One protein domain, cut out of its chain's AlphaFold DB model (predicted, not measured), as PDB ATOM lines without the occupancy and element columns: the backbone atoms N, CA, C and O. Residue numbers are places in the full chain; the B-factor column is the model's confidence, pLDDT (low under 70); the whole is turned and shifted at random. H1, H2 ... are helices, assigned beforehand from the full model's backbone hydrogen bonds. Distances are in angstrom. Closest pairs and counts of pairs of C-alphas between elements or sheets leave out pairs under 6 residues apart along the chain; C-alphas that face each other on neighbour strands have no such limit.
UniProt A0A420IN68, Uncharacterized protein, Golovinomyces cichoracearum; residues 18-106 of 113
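This is residues 18 to 106 of the 113 residues of an uncharacterized protein of Golovinomyces cichoracearum (UniProt A0A420IN68). The longest helix, H4, lies in the middle of a loose, elongated set of helices, with H2 and H5 running opposite ways to it at shallow tilts and short H3 packed steeply on its residues 58 to 65. H6 folds back from the end of H5, and at the far end of the long axis H1 sticks out free. The printed part has 89 residues with six named helices, H1 to H6 in chain order, and no named strand; the class is all helix. It is loose, with a radius of gyration of the C-alphas of 15.6 A and spans of 48 by 27 by 19 A.

H4, residues 58 to 73, is 22.5 A long and begins at C-alpha 58 (153.447, 216.258, 78.941). H5, residues 83 to 96, is 20.4 A long, and H2, residues 31 to 43, 18.2 A. H3 is residues 46 to 52. H1, residues 18 to 28, begins at C-alpha 18 (145.511, 197.183, 115.472); H6, residues 98 to 104, ends at C-alpha 104 (166.824, 213.545, 84.081).

H4 is the hub. H3 touches it at a steep tilt of 67 degrees, with the C-alphas of Ile 50 and Cys 61 closest at 6.0 A. H4 and H5 form a helical hairpin at a shallow tilt of 26 degrees; they only just touch, with 3 pairs of C-alphas within 8 A, Val 69 and Ile 86 closest at 7.5 A. H2, with residues 37 to 41 alone, only just touches H4, also with 3 pairs, Trp 41 and Met 72 closest at 6.9 A. H5 and H6 touch only at the corner, the C-alphas of Tyr 94 and Thr 101 being 4.9 A apart. H1 and H2 meet only through their link. Every O i to N i+4 pair is within hydrogen-bond range in H1, H2, H3 and H4, against 8 of 10 in H5 and 2 of 3 in H6.

The C-alphas farthest apart, of Tyr 19 and Pro 98, are 48.8 A apart. The printed part has no cut and no long link. The pLDDT is under 70 at residues 28, 75, 77 to 81 and 100 to 106.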
ATOM      1  N   GLU A  18     144.730 197.846 116.523       82.62
ATOM      2  CA  GLU A  18     145.511 197.183 115.472       82.62
ATOM      3  C   GLU A  18     144.862 195.888 114.972       82.62
ATOM      4  O   GLU A  18     144.946 195.594 113.777       82.62
ATOM      5  N   TYR A  19     144.188 195.131 115.844       82.38
ATOM      6  CA  TYR A  19     143.460 193.923 115.454       82.38
ATOM      7  C   TYR A  19     142.334 194.256 114.473       82.38
ATOM      8  O   TYR A  19     142.239 193.640 113.411       82.38
ATOM      9  N   PHE A  20     141.521 195.270 114.780       80.31
ATOM     10  CA  PHE A  20     140.430 195.691 113.899       80.31
ATOM     11  C   PHE A  20     140.945 196.246 112.574       80.31
ATOM     12  O   PHE A  20     140.443 195.858 111.519       80.31
ATOM     13  N   CYS A  21     141.983 197.084 112.604       79.69
ATOM     14  CA  CYS A  21     142.628 197.575 111.390       79.69
ATOM     15  C   CYS A  21     143.142 196.418 110.523       79.69
ATOM     16  O   CYS A  21     142.908 196.405 109.319       79.69
ATOM     17  N   SER A  22     143.783 195.418 111.131       77.56
ATOM     18  CA  SER A  22     144.306 194.247 110.420       77.56
ATOM     19  C   SER A  22     143.192 193.364 109.857       77.56
ATOM     20  O   SER A  22     143.303 192.882 108.733       77.56
ATOM     21  N   ALA A  23     142.101 193.170 110.603       78.25
ATOM     22  CA  ALA A  23     140.948 192.387 110.167       78.25
ATOM     23  C   ALA A  23     140.213 193.056 108.995       78.25
ATOM     24  O   ALA A  23     139.934 192.398 107.994       78.25
ATOM     25  N   ILE A  24     139.967 194.368 109.081       77.94
ATOM     26  CA  ILE A  24     139.373 195.168 108.000       77.94
ATOM     27  C   ILE A  24     140.287 195.134 106.774       77.94
ATOM     28  O   ILE A  24     139.834 194.825 105.672       77.94
ATOM     29  N   LYS A  25     141.586 195.382 106.968       74.19
ATOM     30  CA  LYS A  25     142.574 195.350 105.890       74.19
ATOM     31  C   LYS A  25     142.599 193.985 105.203       74.19
ATOM     32  O   LYS A  25     142.476 193.929 103.992       74.19
ATOM     33  N   ASN A  26     142.645 192.884 105.949       72.81
ATOM     34  CA  ASN A  26     142.628 191.535 105.374       72.81
ATOM     35  C   ASN A  26     141.311 191.181 104.668       72.81
ATOM     36  O   ASN A  26     141.333 190.419 103.702       72.81
ATOM     37  N   TYR A  27     140.180 191.717 105.130       74.38
ATOM     38  CA  TYR A  27     138.880 191.500 104.496       74.38
ATOM     39  C   TYR A  27     138.796 192.173 103.117       74.38
ATOM     40  O   TYR A  27     138.333 191.557 102.159       74.38
ATOM     41  N   PHE A  28     139.289 193.412 102.998       69.44
ATOM     42  CA  PHE A  28     139.251 194.181 101.747       69.44
ATOM     43  C   PHE A  28     140.480 193.964 100.842       69.44
ATOM     44  O   PHE A  28     140.382 194.080  99.623       69.44
ATOM     45  N   GLU A  29     141.636 193.600 101.396       74.12
ATOM     46  CA  GLU A  29     142.882 193.288 100.676       74.12
ATOM     47  C   GLU A  29     143.099 191.777 100.556       74.12
ATOM     48  O   GLU A  29     144.180 191.236 100.827       74.12
ATOM     49  N   ASN A  30     142.045 191.074 100.145       74.94
ATOM     50  CA  ASN A  30     142.126 189.655  99.843       74.94
ATOM     51  C   ASN A  30     143.118 189.381  98.686       74.94
ATOM     52  O   ASN A  30     143.639 190.285  98.024       74.94
ATOM     53  N   PHE A  31     143.418 188.103  98.451       74.62
ATOM     54  CA  PHE A  31     144.402 187.692  97.445       74.62
ATOM     55  C   PHE A  31     144.109 188.249  96.042       74.62
ATOM     56  O   PHE A  31     145.036 188.662  95.347       74.62
ATOM     57  N   GLU A  32     142.838 188.305  95.644       77.94
ATOM     58  CA  GLU A  32     142.425 188.842  94.345       77.94
ATOM     59  C   GLU A  32     142.690 190.342  94.242       77.94
ATOM     60  O   GLU A  32     143.241 190.787  93.240       77.94
ATOM     61  N   ASN A  33     142.388 191.116  95.287       77.75
ATOM     62  CA  ASN A  33     142.694 192.544  95.305       77.75
ATOM     63  C   ASN A  33     144.207 192.789  95.169       77.75
ATOM     64  O   ASN A  33     144.634 193.575  94.327       77.75
ATOM     65  N   ARG A  34     145.040 192.045  95.912       75.88
ATOM     66  CA  ARG A  34     146.507 192.144  95.789       75.88
ATOM     67  C   ARG A  34     147.008 191.791  94.387       75.88
ATOM     68  O   ARG A  34     147.892 192.465  93.866       75.88
ATOM     69  N   ARG A  35     146.433 190.758  93.765       81.06
ATOM     70  CA  ARG A  35     146.754 190.378  92.385       81.06
ATOM     71  C   ARG A  35     146.356 191.470  91.395       81.06
ATOM     72  O   ARG A  35     147.177 191.856  90.574       81.06
ATOM     73  N   ASN A  36     145.154 192.024  91.529       83.56
ATOM     74  CA  ASN A  36     144.668 193.108  90.677       83.56
ATOM     75  C   ASN A  36     145.538 194.368  90.801       83.56
ATOM     76  O   ASN A  36     145.827 195.008  89.796       83.56
ATOM     77  N   GLN A  37     145.995 194.704  92.011       80.94
ATOM     78  CA  GLN A  37     146.938 195.804  92.241       80.94
ATOM     79  C   GLN A  37     148.283 195.551  91.551       80.94
ATOM     80  O   GLN A  37     148.834 196.446  90.913       80.94
ATOM     81  N   GLN A  38     148.800 194.323  91.625       83.00
ATOM     82  CA  GLN A  38     150.029 193.946  90.930       83.00
ATOM     83  C   GLN A  38     149.863 193.998  89.402       83.00
ATOM     84  O   GLN A  38     150.736 194.527  88.716       83.00
ATOM     85  N   ASP A  39     148.748 193.503  88.868       86.12
ATOM     86  CA  ASP A  39     148.454 193.548  87.434       86.12
ATOM     87  C   ASP A  39     148.301 195.001  86.953       86.12
ATOM     88  O   ASP A  39     148.888 195.383  85.939       86.12
ATOM     89  N   ALA A  40     147.609 195.849  87.723       86.50
ATOM     90  CA  ALA A  40     147.489 197.281  87.453       86.50
ATOM     91  C   ALA A  40     148.853 197.988  87.486       86.50
ATOM     92  O   ALA A  40     149.151 198.797  86.606       86.50
ATOM     93  N   TRP A  41     149.710 197.644  88.450       86.69
ATOM     94  CA  TRP A  41     151.074 198.158  88.524       86.69
ATOM     95  C   TRP A  41     151.894 197.784  87.290       86.69
ATOM     96  O   TRP A  41     152.605 198.628  86.747       86.69
ATOM     97  N   GLN A  42     151.805 196.540  86.815       85.19
ATOM     98  CA  GLN A  42     152.516 196.105  85.608       85.19
ATOM     99  C   GLN A  42     151.961 196.778  84.347       85.19
ATOM    100  O   GLN A  42     152.735 197.214  83.495       85.19
ATOM    101  N   ALA A  43     150.640 196.922  84.258       88.06
ATOM    102  CA  ALA A  43     149.959 197.539  83.127       88.06
ATOM    103  C   ALA A  43     150.155 199.060  83.045       88.06
ATOM    104  O   ALA A  43     150.058 199.615  81.957       88.06
ATOM    105  N   LEU A  44     150.448 199.741  84.160       88.50
ATOM    106  CA  LEU A  44     150.641 201.190  84.177       88.50
ATOM    107  C   LEU A  44     151.834 201.598  83.296       88.50
ATOM    108  O   LEU A  44     152.994 201.357  83.655       88.50
ATOM    109  N   LYS A  45     151.541 202.256  82.173       88.12
ATOM    110  CA  LYS A  45     152.513 202.847  81.246       88.12
ATOM    111  C   LYS A  45     152.240 204.334  81.074       88.12
ATOM    112  O   LYS A  45     151.098 204.781  81.140       88.12
ATOM    113  N   PHE A  46     153.299 205.104  80.852       87.81
ATOM    114  CA  PHE A  46     153.174 206.546  80.661       87.81
ATOM    115  C   PHE A  46     152.467 206.905  79.353       87.81
ATOM    116  O   PHE A  46     151.601 207.779  79.355       87.81
ATOM    117  N   ASP A  47     152.762 206.176  78.276       87.81
ATOM    118  CA  ASP A  47     152.144 206.393  76.964       87.81
ATOM    119  C   ASP A  47     150.622 206.247  77.009       87.81
ATOM    120  O   ASP A  47     149.913 207.027  76.380       87.81
ATOM    121  N   ASP A  48     150.102 205.315  77.811       88.25
ATOM    122  CA  ASP A  48     148.656 205.153  77.982       88.25
ATOM    123  C   ASP A  48     148.026 206.419  78.579       88.25
ATOM    124  O   ASP A  48     146.957 206.836  78.143       88.25
ATOM    125  N   ILE A  49     148.707 207.086  79.519       88.12
ATOM    126  CA  ILE A  49     148.235 208.343  80.121       88.12
ATOM    127  C   ILE A  49     148.270 209.489  79.109       88.12
ATOM    128  O   ILE A  49     147.337 210.291  79.082       88.12
ATOM    129  N   ILE A  50     149.307 209.560  78.271       89.00
ATOM    130  CA  ILE A  50     149.378 210.541  77.179       89.00
ATOM    131  C   ILE A  50     148.223 210.313  76.198       89.00
ATOM    132  O   ILE A  50     147.516 211.253  75.849       89.00
ATOM    133  N   ASN A  51     147.992 209.061  75.800       88.81
ATOM    134  CA  ASN A  51     146.945 208.690  74.849       88.81
ATOM    135  C   ASN A  51     145.528 208.908  75.405       88.81
ATOM    136  O   ASN A  51     144.616 209.230  74.648       88.81
ATOM    137  N   LEU A  52     145.338 208.753  76.719       90.19
ATOM    138  CA  LEU A  52     144.083 209.053  77.419       90.19
ATOM    139  C   LEU A  52     143.816 210.558  77.559       90.19
ATOM    140  O   LEU A  52     142.664 210.950  77.746       90.19
ATOM    141  N   HIS A  53     144.860 211.387  77.490       88.12
ATOM    142  CA  HIS A  53     144.785 212.836  77.673       88.12
ATOM    143  C   HIS A  53     145.593 213.601  76.612       88.12
ATOM    144  O   HIS A  53     146.516 214.345  76.964       88.12
ATOM    145  N   PRO A  54     145.263 213.456  75.314       86.50
ATOM    146  CA  PRO A  54     146.014 214.097  74.234       86.50
ATOM    147  C   PRO A  54     145.958 215.633  74.293       86.50
ATOM    148  O   PRO A  54     146.811 216.310  73.727       86.50
ATOM    149  N   GLU A  55     144.961 216.197  74.977       91.69
ATOM    150  CA  GLU A  55     144.791 217.633  75.191       91.69
ATOM    151  C   GLU A  55     145.708 218.210  76.278       91.69
ATOM    152  O   GLU A  55     145.857 219.430  76.384       91.69
ATOM    153  N   LYS A  56     146.300 217.357  77.123       88.75
ATOM    154  CA  LYS A  56     147.120 217.789  78.257       88.75
ATOM    155  C   LYS A  56     148.588 217.906  77.867       88.75
ATOM    156  O   LYS A  56     149.111 217.184  77.026       88.75
ATOM    157  N   SER A  57     149.285 218.816  78.542       88.81
ATOM    158  CA  SER A  57     150.736 218.915  78.418       88.81
ATOM    159  C   SER A  57     151.421 217.664  78.976       88.81
ATOM    160  O   SER A  57     150.937 217.039  79.923       88.81
ATOM    161  N   LEU A  58     152.613 217.360  78.456       86.00
ATOM    162  CA  LEU A  58     153.447 216.258  78.941       86.00
ATOM    163  C   LEU A  58     153.713 216.349  80.455       86.00
ATOM    164  O   LEU A  58     153.717 215.335  81.147       86.00
ATOM    165  N   SER A  59     153.867 217.571  80.982       85.94
ATOM    166  CA  SER A  59     154.029 217.823  82.419       85.94
ATOM    167  C   SER A  59     152.804 217.385  83.222       85.94
ATOM    168  O   SER A  59     152.954 216.753  84.264       85.94
ATOM    169  N   ASN A  60     151.594 217.682  82.742       88.50
ATOM    170  CA  ASN A  60     150.361 217.280  83.419       88.50
ATOM    171  C   ASN A  60     150.171 215.757  83.365       88.50
ATOM    172  O   ASN A  60     149.742 215.148  84.350       88.50
ATOM    173  N   CYS A  61     150.529 215.130  82.242       90.19
ATOM    174  CA  CYS A  61     150.549 213.675  82.125       90.19
ATOM    175  C   CYS A  61     151.543 213.059  83.119       90.19
ATOM    176  O   CYS A  61     151.207 212.079  83.782       90.19
ATOM    177  N   LEU A  62     152.730 213.656  83.291       88.12
ATOM    178  CA  LEU A  62     153.739 213.184  84.245       88.12
ATOM    179  C   LEU A  62     153.251 213.298  85.691       88.12
ATOM    180  O   LEU A  62     153.365 212.335  86.444       88.12
ATOM    181  N   SER A  63     152.641 214.422  86.073       89.81
ATOM    182  CA  SER A  63     152.024 214.563  87.398       89.81
ATOM    183  C   SER A  63     150.946 213.503  87.642       89.81
ATOM    184  O   SER A  63     150.918 212.892  88.707       89.81
ATOM    185  N   THR A  64     150.110 213.226  86.636       90.50
ATOM    186  CA  THR A  64     149.071 212.182  86.714       90.50
ATOM    187  C   THR A  64     149.685 210.788  86.880       90.50
ATOM    188  O   THR A  64     149.192 209.977  87.664       90.50
ATOM    189  N   PHE A  65     150.780 210.503  86.170       90.12
ATOM    190  CA  PHE A  65     151.517 209.247  86.306       90.12
ATOM    191  C   PHE A  65     152.088 209.078  87.715       90.12
ATOM    192  O   PHE A  65     151.879 208.042  88.343       90.12
ATOM    193  N   LEU A  66     152.773 210.103  88.228       89.06
ATOM    194  CA  LEU A  66     153.380 210.074  89.559       89.06
ATOM    195  C   LEU A  66     152.329 209.898  90.655       89.06
ATOM    196  O   LEU A  66     152.548 209.115  91.573       89.06
ATOM    197  N   GLN A  67     151.172 210.552  90.527       90.12
ATOM    198  CA  GLN A  67     150.063 210.364  91.459       90.12
ATOM    199  C   GLN A  67     149.573 208.906  91.469       90.12
ATOM    200  O   GLN A  67     149.430 208.319  92.536       90.12
ATOM    201  N   LYS A  68     149.389 208.286  90.296       87.62
ATOM    202  CA  LYS A  68     148.989 206.870  90.202       87.62
ATOM    203  C   LYS A  68     150.026 205.928  90.815       87.62
ATOM    204  O   LYS A  68     149.653 204.967  91.479       87.62
ATOM    205  N   VAL A  69     151.316 206.198  90.607       87.75
ATOM    206  CA  VAL A  69     152.402 205.437  91.244       87.75
ATOM    207  C   VAL A  69     152.336 205.569  92.767       87.75
ATOM    208  O   VAL A  69     152.480 204.568  93.467       87.75
ATOM    209  N   ASP A  70     152.080 206.776  93.277       85.75
ATOM    210  CA  ASP A  70     151.978 207.037  94.714       85.75
ATOM    211  C   ASP A  70     150.771 206.344  95.357       85.75
ATOM    212  O   ASP A  70     150.892 205.770  96.433       85.75
ATOM    213  N   GLU A  71     149.627 206.327  94.674       84.62
ATOM    214  CA  GLU A  71     148.421 205.624  95.121       84.62
ATOM    215  C   GLU A  71     148.636 204.103  95.140       84.62
ATOM    216  O   GLU A  71     148.332 203.435  96.132       84.62
ATOM    217  N   MET A  72     149.214 203.547  94.069       83.19
ATOM    218  CA  MET A  72     149.438 202.103  93.951       83.19
ATOM    219  C   MET A  72     150.477 201.585  94.946       83.19
ATOM    220  O   MET A  72     150.360 200.442  95.387       83.19
ATOM    221  N   LYS A  73     151.460 202.403  95.361       77.38
ATOM    222  CA  LYS A  73     152.521 201.952  96.279       77.38
ATOM    223  C   LYS A  73     151.967 201.412  97.602       77.38
ATOM    224  O   LYS A  73     152.570 200.527  98.186       77.38
ATOM    225  N   PHE A  74     150.822 201.898  98.081       73.38
ATOM    226  CA  PHE A  74     150.250 201.435  99.349       73.38
ATOM    227  C   PHE A  74     149.538 200.079  99.237       73.38
ATOM    228  O   PHE A  74     149.416 199.379 100.241       73.38
ATOM    229  N   GLY A  75     149.089 199.710  98.034       69.75
ATOM    230  CA  GLY A  75     148.409 198.443  97.748       69.75
ATOM    231  C   GLY A  75     149.348 197.317  97.305       69.75
ATOM    232  O   GLY A  75     148.899 196.185  97.106       69.75
ATOM    233  N   LEU A  76     150.641 197.605  97.134       70.88
ATOM    234  CA  LEU A  76     151.623 196.616  96.711       70.88
ATOM    235  C   LEU A  76     152.054 195.705  97.876       70.88
ATOM    236  O   LEU A  76     152.181 196.157  99.016       70.88
ATOM    237  N   PRO A  77     152.338 194.416  97.604       68.31
ATOM    238  CA  PRO A  77     152.970 193.527  98.574       68.31
ATOM    239  C   PRO A  77     154.291 194.107  99.093       68.31
ATOM    240  O   PRO A  77     154.998 194.796  98.361       68.31
ATOM    241  N   THR A  78     154.694 193.733 100.306       66.50
ATOM    242  CA  THR A  78     155.891 194.246 101.003       66.50
ATOM    243  C   THR A  78     157.215 194.076 100.237       66.50
ATOM    244  O   THR A  78     158.194 194.741 100.557       66.50
ATOM    245  N   GLY A  79     157.265 193.211  99.215       64.38
ATOM    246  CA  GLY A  79     158.417 193.048  98.315       64.38
ATOM    247  C   GLY A  79     158.415 193.960  97.078       64.38
ATOM    248  O   GLY A  79     159.438 194.081  96.413       64.38
ATOM    249  N   LEU A  80     157.285 194.602  96.771       61.69
ATOM    250  CA  LEU A  80     157.090 195.503  95.629       61.69
ATOM    251  C   LEU A  80     157.059 196.988  96.036       61.69
ATOM    252  O   LEU A  80     157.197 197.862  95.186       61.69
ATOM    253  N   THR A  81     156.959 197.275  97.335       62.88
ATOM    254  CA  THR A  81     157.047 198.620  97.929       62.88
ATOM    255  C   THR A  81     158.472 199.140  98.119       62.88
ATOM    256  O   THR A  81     158.664 200.193  98.722       62.88
ATOM    257  N   ASN A  82     159.491 198.415  97.645       72.88
ATOM    258  CA  ASN A  82     160.874 198.878  97.727       72.88
ATOM    259  C   ASN A  82     161.040 200.155  96.881       72.88
ATOM    260  O   ASN A  82     160.640 200.193  95.713       72.88
ATOM    261  N   ASN A  83     161.668 201.178  97.463       71.88
ATOM    262  CA  ASN A  83     162.016 202.425  96.782       71.88
ATOM    263  C   ASN A  83     162.715 202.177  95.440       71.88
ATOM    264  O   ASN A  83     162.473 202.918  94.494       71.88
ATOM    265  N   GLU A  84     163.526 201.123  95.317       74.62
ATOM    266  CA  GLU A  84     164.193 200.761  94.058       74.62
ATOM    267  C   GLU A  84     163.208 200.448  92.924       74.62
ATOM    268  O   GLU A  84     163.414 200.876  91.789       74.62
ATOM    269  N   LEU A  85     162.109 199.752  93.219       75.81
ATOM    270  CA  LEU A  85     161.097 199.391  92.223       75.81
ATOM    271  C   LEU A  85     160.254 200.595  91.816       75.81
ATOM    272  O   LEU A  85     159.936 200.755  90.637       75.81
ATOM    273  N   ILE A  86     159.950 201.475  92.770       79.69
ATOM    274  CA  ILE A  86     159.293 202.757  92.501       79.69
ATOM    275  C   ILE A  86     160.201 203.622  91.616       79.69
ATOM    276  O   ILE A  86     159.760 204.134  90.588       79.69
ATOM    277  N   HIS A  87     161.489 203.720  91.955       81.44
ATOM    278  CA  HIS A  87     162.479 204.436  91.154       81.44
ATOM    279  C   HIS A  87     162.613 203.861  89.747       81.44
ATOM    280  O   HIS A  87     162.641 204.628  88.788       81.44
ATOM    281  N   HIS A  88     162.661 202.537  89.598       82.38
ATOM    282  CA  HIS A  88     162.717 201.891  88.289       82.38
ATOM    283  C   HIS A  88     161.456 202.180  87.466       82.38
ATOM    284  O   HIS A  88     161.540 202.473  86.273       82.38
ATOM    285  N   LYS A  89     160.276 202.144  88.097       84.69
ATOM    286  CA  LYS A  89     159.006 202.457  87.433       84.69
ATOM    287  C   LYS A  89     158.989 203.898  86.928       84.69
ATOM    288  O   LYS A  89     158.644 204.129  85.774       84.69
ATOM    289  N   ILE A  90     159.443 204.847  87.742       83.38
ATOM    290  CA  ILE A  90     159.567 206.252  87.347       83.38
ATOM    291  C   ILE A  90     160.629 206.417  86.245       83.38
ATOM    292  O   ILE A  90     160.375 207.095  85.256       83.38
ATOM    293  N   ARG A  91     161.786 205.750  86.353       80.88
ATOM    294  CA  ARG A  91     162.857 205.813  85.344       80.88
ATOM    295  C   ARG A  91     162.413 205.300  83.975       80.88
ATOM    296  O   ARG A  91     162.735 205.937  82.978       80.88
ATOM    297  N   SER A  92     161.629 204.222  83.925       80.00
ATOM    298  CA  SER A  92     161.136 203.670  82.653       80.00
ATOM    299  C   SER A  92     160.323 204.671  81.823       80.00
ATOM    300  O   SER A  92     160.284 204.573  80.600       80.00
ATOM    301  N   VAL A  93     159.726 205.680  82.466       79.44
ATOM    302  CA  VAL A  93     159.038 206.778  81.774       79.44
ATOM    303  C   VAL A  93     160.025 207.676  81.031       79.44
ATOM    304  O   VAL A  93     159.770 208.106  79.909       79.44
ATOM    305  N   TYR A  94     161.161 207.954  81.659       74.50
ATOM    306  CA  TYR A  94     162.179 208.853  81.129       74.50
ATOM    307  C   TYR A  94     163.016 208.208  80.031       74.50
ATOM    308  O   TYR A  94     163.437 208.904  79.114       74.50
ATOM    309  N   GLU A  95     163.223 206.895  80.085       72.06
ATOM    310  CA  GLU A  95     163.887 206.138  79.016       72.06
ATOM    311  C   GLU A  95     163.021 206.053  77.749       72.06
ATOM    312  O   GLU A  95     163.547 206.042  76.638       72.06
ATOM    313  N   GLY A  96     161.692 206.042  77.900       71.25
ATOM    314  CA  GLY A  96     160.749 205.979  76.781       71.25
ATOM    315  C   GLY A  96     160.503 207.313  76.067       71.25
ATOM    316  O   GLY A  96     159.986 207.311  74.952       71.25
ATOM    317  N   HIS A  97     160.869 208.450  76.672       72.88
ATOM    318  CA  HIS A  97     160.545 209.770  76.131       72.88
ATOM    319  C   HIS A  97     161.781 210.695  76.082       72.88
ATOM    320  O   HIS A  97     162.161 211.254  77.115       72.88
ATOM    321  N   PRO A  98     162.360 210.968  74.891       71.94
ATOM    322  CA  PRO A  98     163.626 211.704  74.738       71.94
ATOM    323  C   PRO A  98     163.656 213.077  75.424       71.94
ATOM    324  O   PRO A  98     164.671 213.496  75.979       71.94
ATOM    325  N   ALA A  99     162.518 213.781  75.414       71.06
ATOM    326  CA  ALA A  99     162.380 215.084  76.066       71.06
ATOM    327  C   ALA A  99     162.552 215.016  77.595       71.06
ATOM    328  O   ALA A  99     162.982 215.992  78.205       71.06
ATOM    329  N   LEU A 100     162.217 213.880  78.212       67.31
ATOM    330  CA  LEU A 100     162.364 213.670  79.648       67.31
ATOM    331  C   LEU A 100     163.734 213.079  80.001       67.31
ATOM    332  O   LEU A 100     164.291 213.454  81.029       67.31
ATOM    333  N   THR A 101     164.316 212.247  79.129       67.69
ATOM    334  CA  THR A 101     165.689 211.731  79.282       67.69
ATOM    335  C   THR A 101     166.685 212.873  79.494       67.69
ATOM    336  O   THR A 101     167.427 212.888  80.471       67.69
ATOM    337  N   TYR A 102     166.616 213.904  78.645       65.75
ATOM    338  CA  TYR A 102     167.508 215.065  78.719       65.75
ATOM    339  C   TYR A 102     167.415 215.831  80.050       65.75
ATOM    340  O   TYR A 102     168.410 216.357  80.547       65.75
ATOM    341  N   VAL A 103     166.217 215.910  80.637       63.97
ATOM    342  CA  VAL A 103     165.995 216.606  81.913       63.97
ATOM    343  C   VAL A 103     166.515 215.776  83.086       63.97
ATOM    344  O   VAL A 103     167.064 216.344  84.026       63.97
ATOM    345  N   CYS A 104     166.374 214.451  83.027       64.06
ATOM    346  CA  CYS A 104     166.824 213.545  84.081       64.06
ATOM    347  C   CYS A 104     168.339 213.304  84.081       64.06
ATOM    348  O   CYS A 104     168.913 213.135  85.155       64.06
ATOM    349  N   ASP A 105     168.990 213.350  82.917       64.81
ATOM    350  CA  ASP A 105     170.450 213.216  82.792       64.81
ATOM    351  C   ASP A 105     171.202 214.505  83.150       64.81
ATOM    352  O   ASP A 105     172.418 214.504  83.363       64.81
ATOM    353  N   ARG A 106     170.489 215.631  83.246       62.34
ATOM    354  CA  ARG A 106     171.083 216.896  83.659       62.34
ATOM    355  C   ARG A 106     171.429 216.829  85.144       62.34
ATOM    356  O   ARG A 106     170.555 216.901  86.006       62.34
TER     357      ARG A 106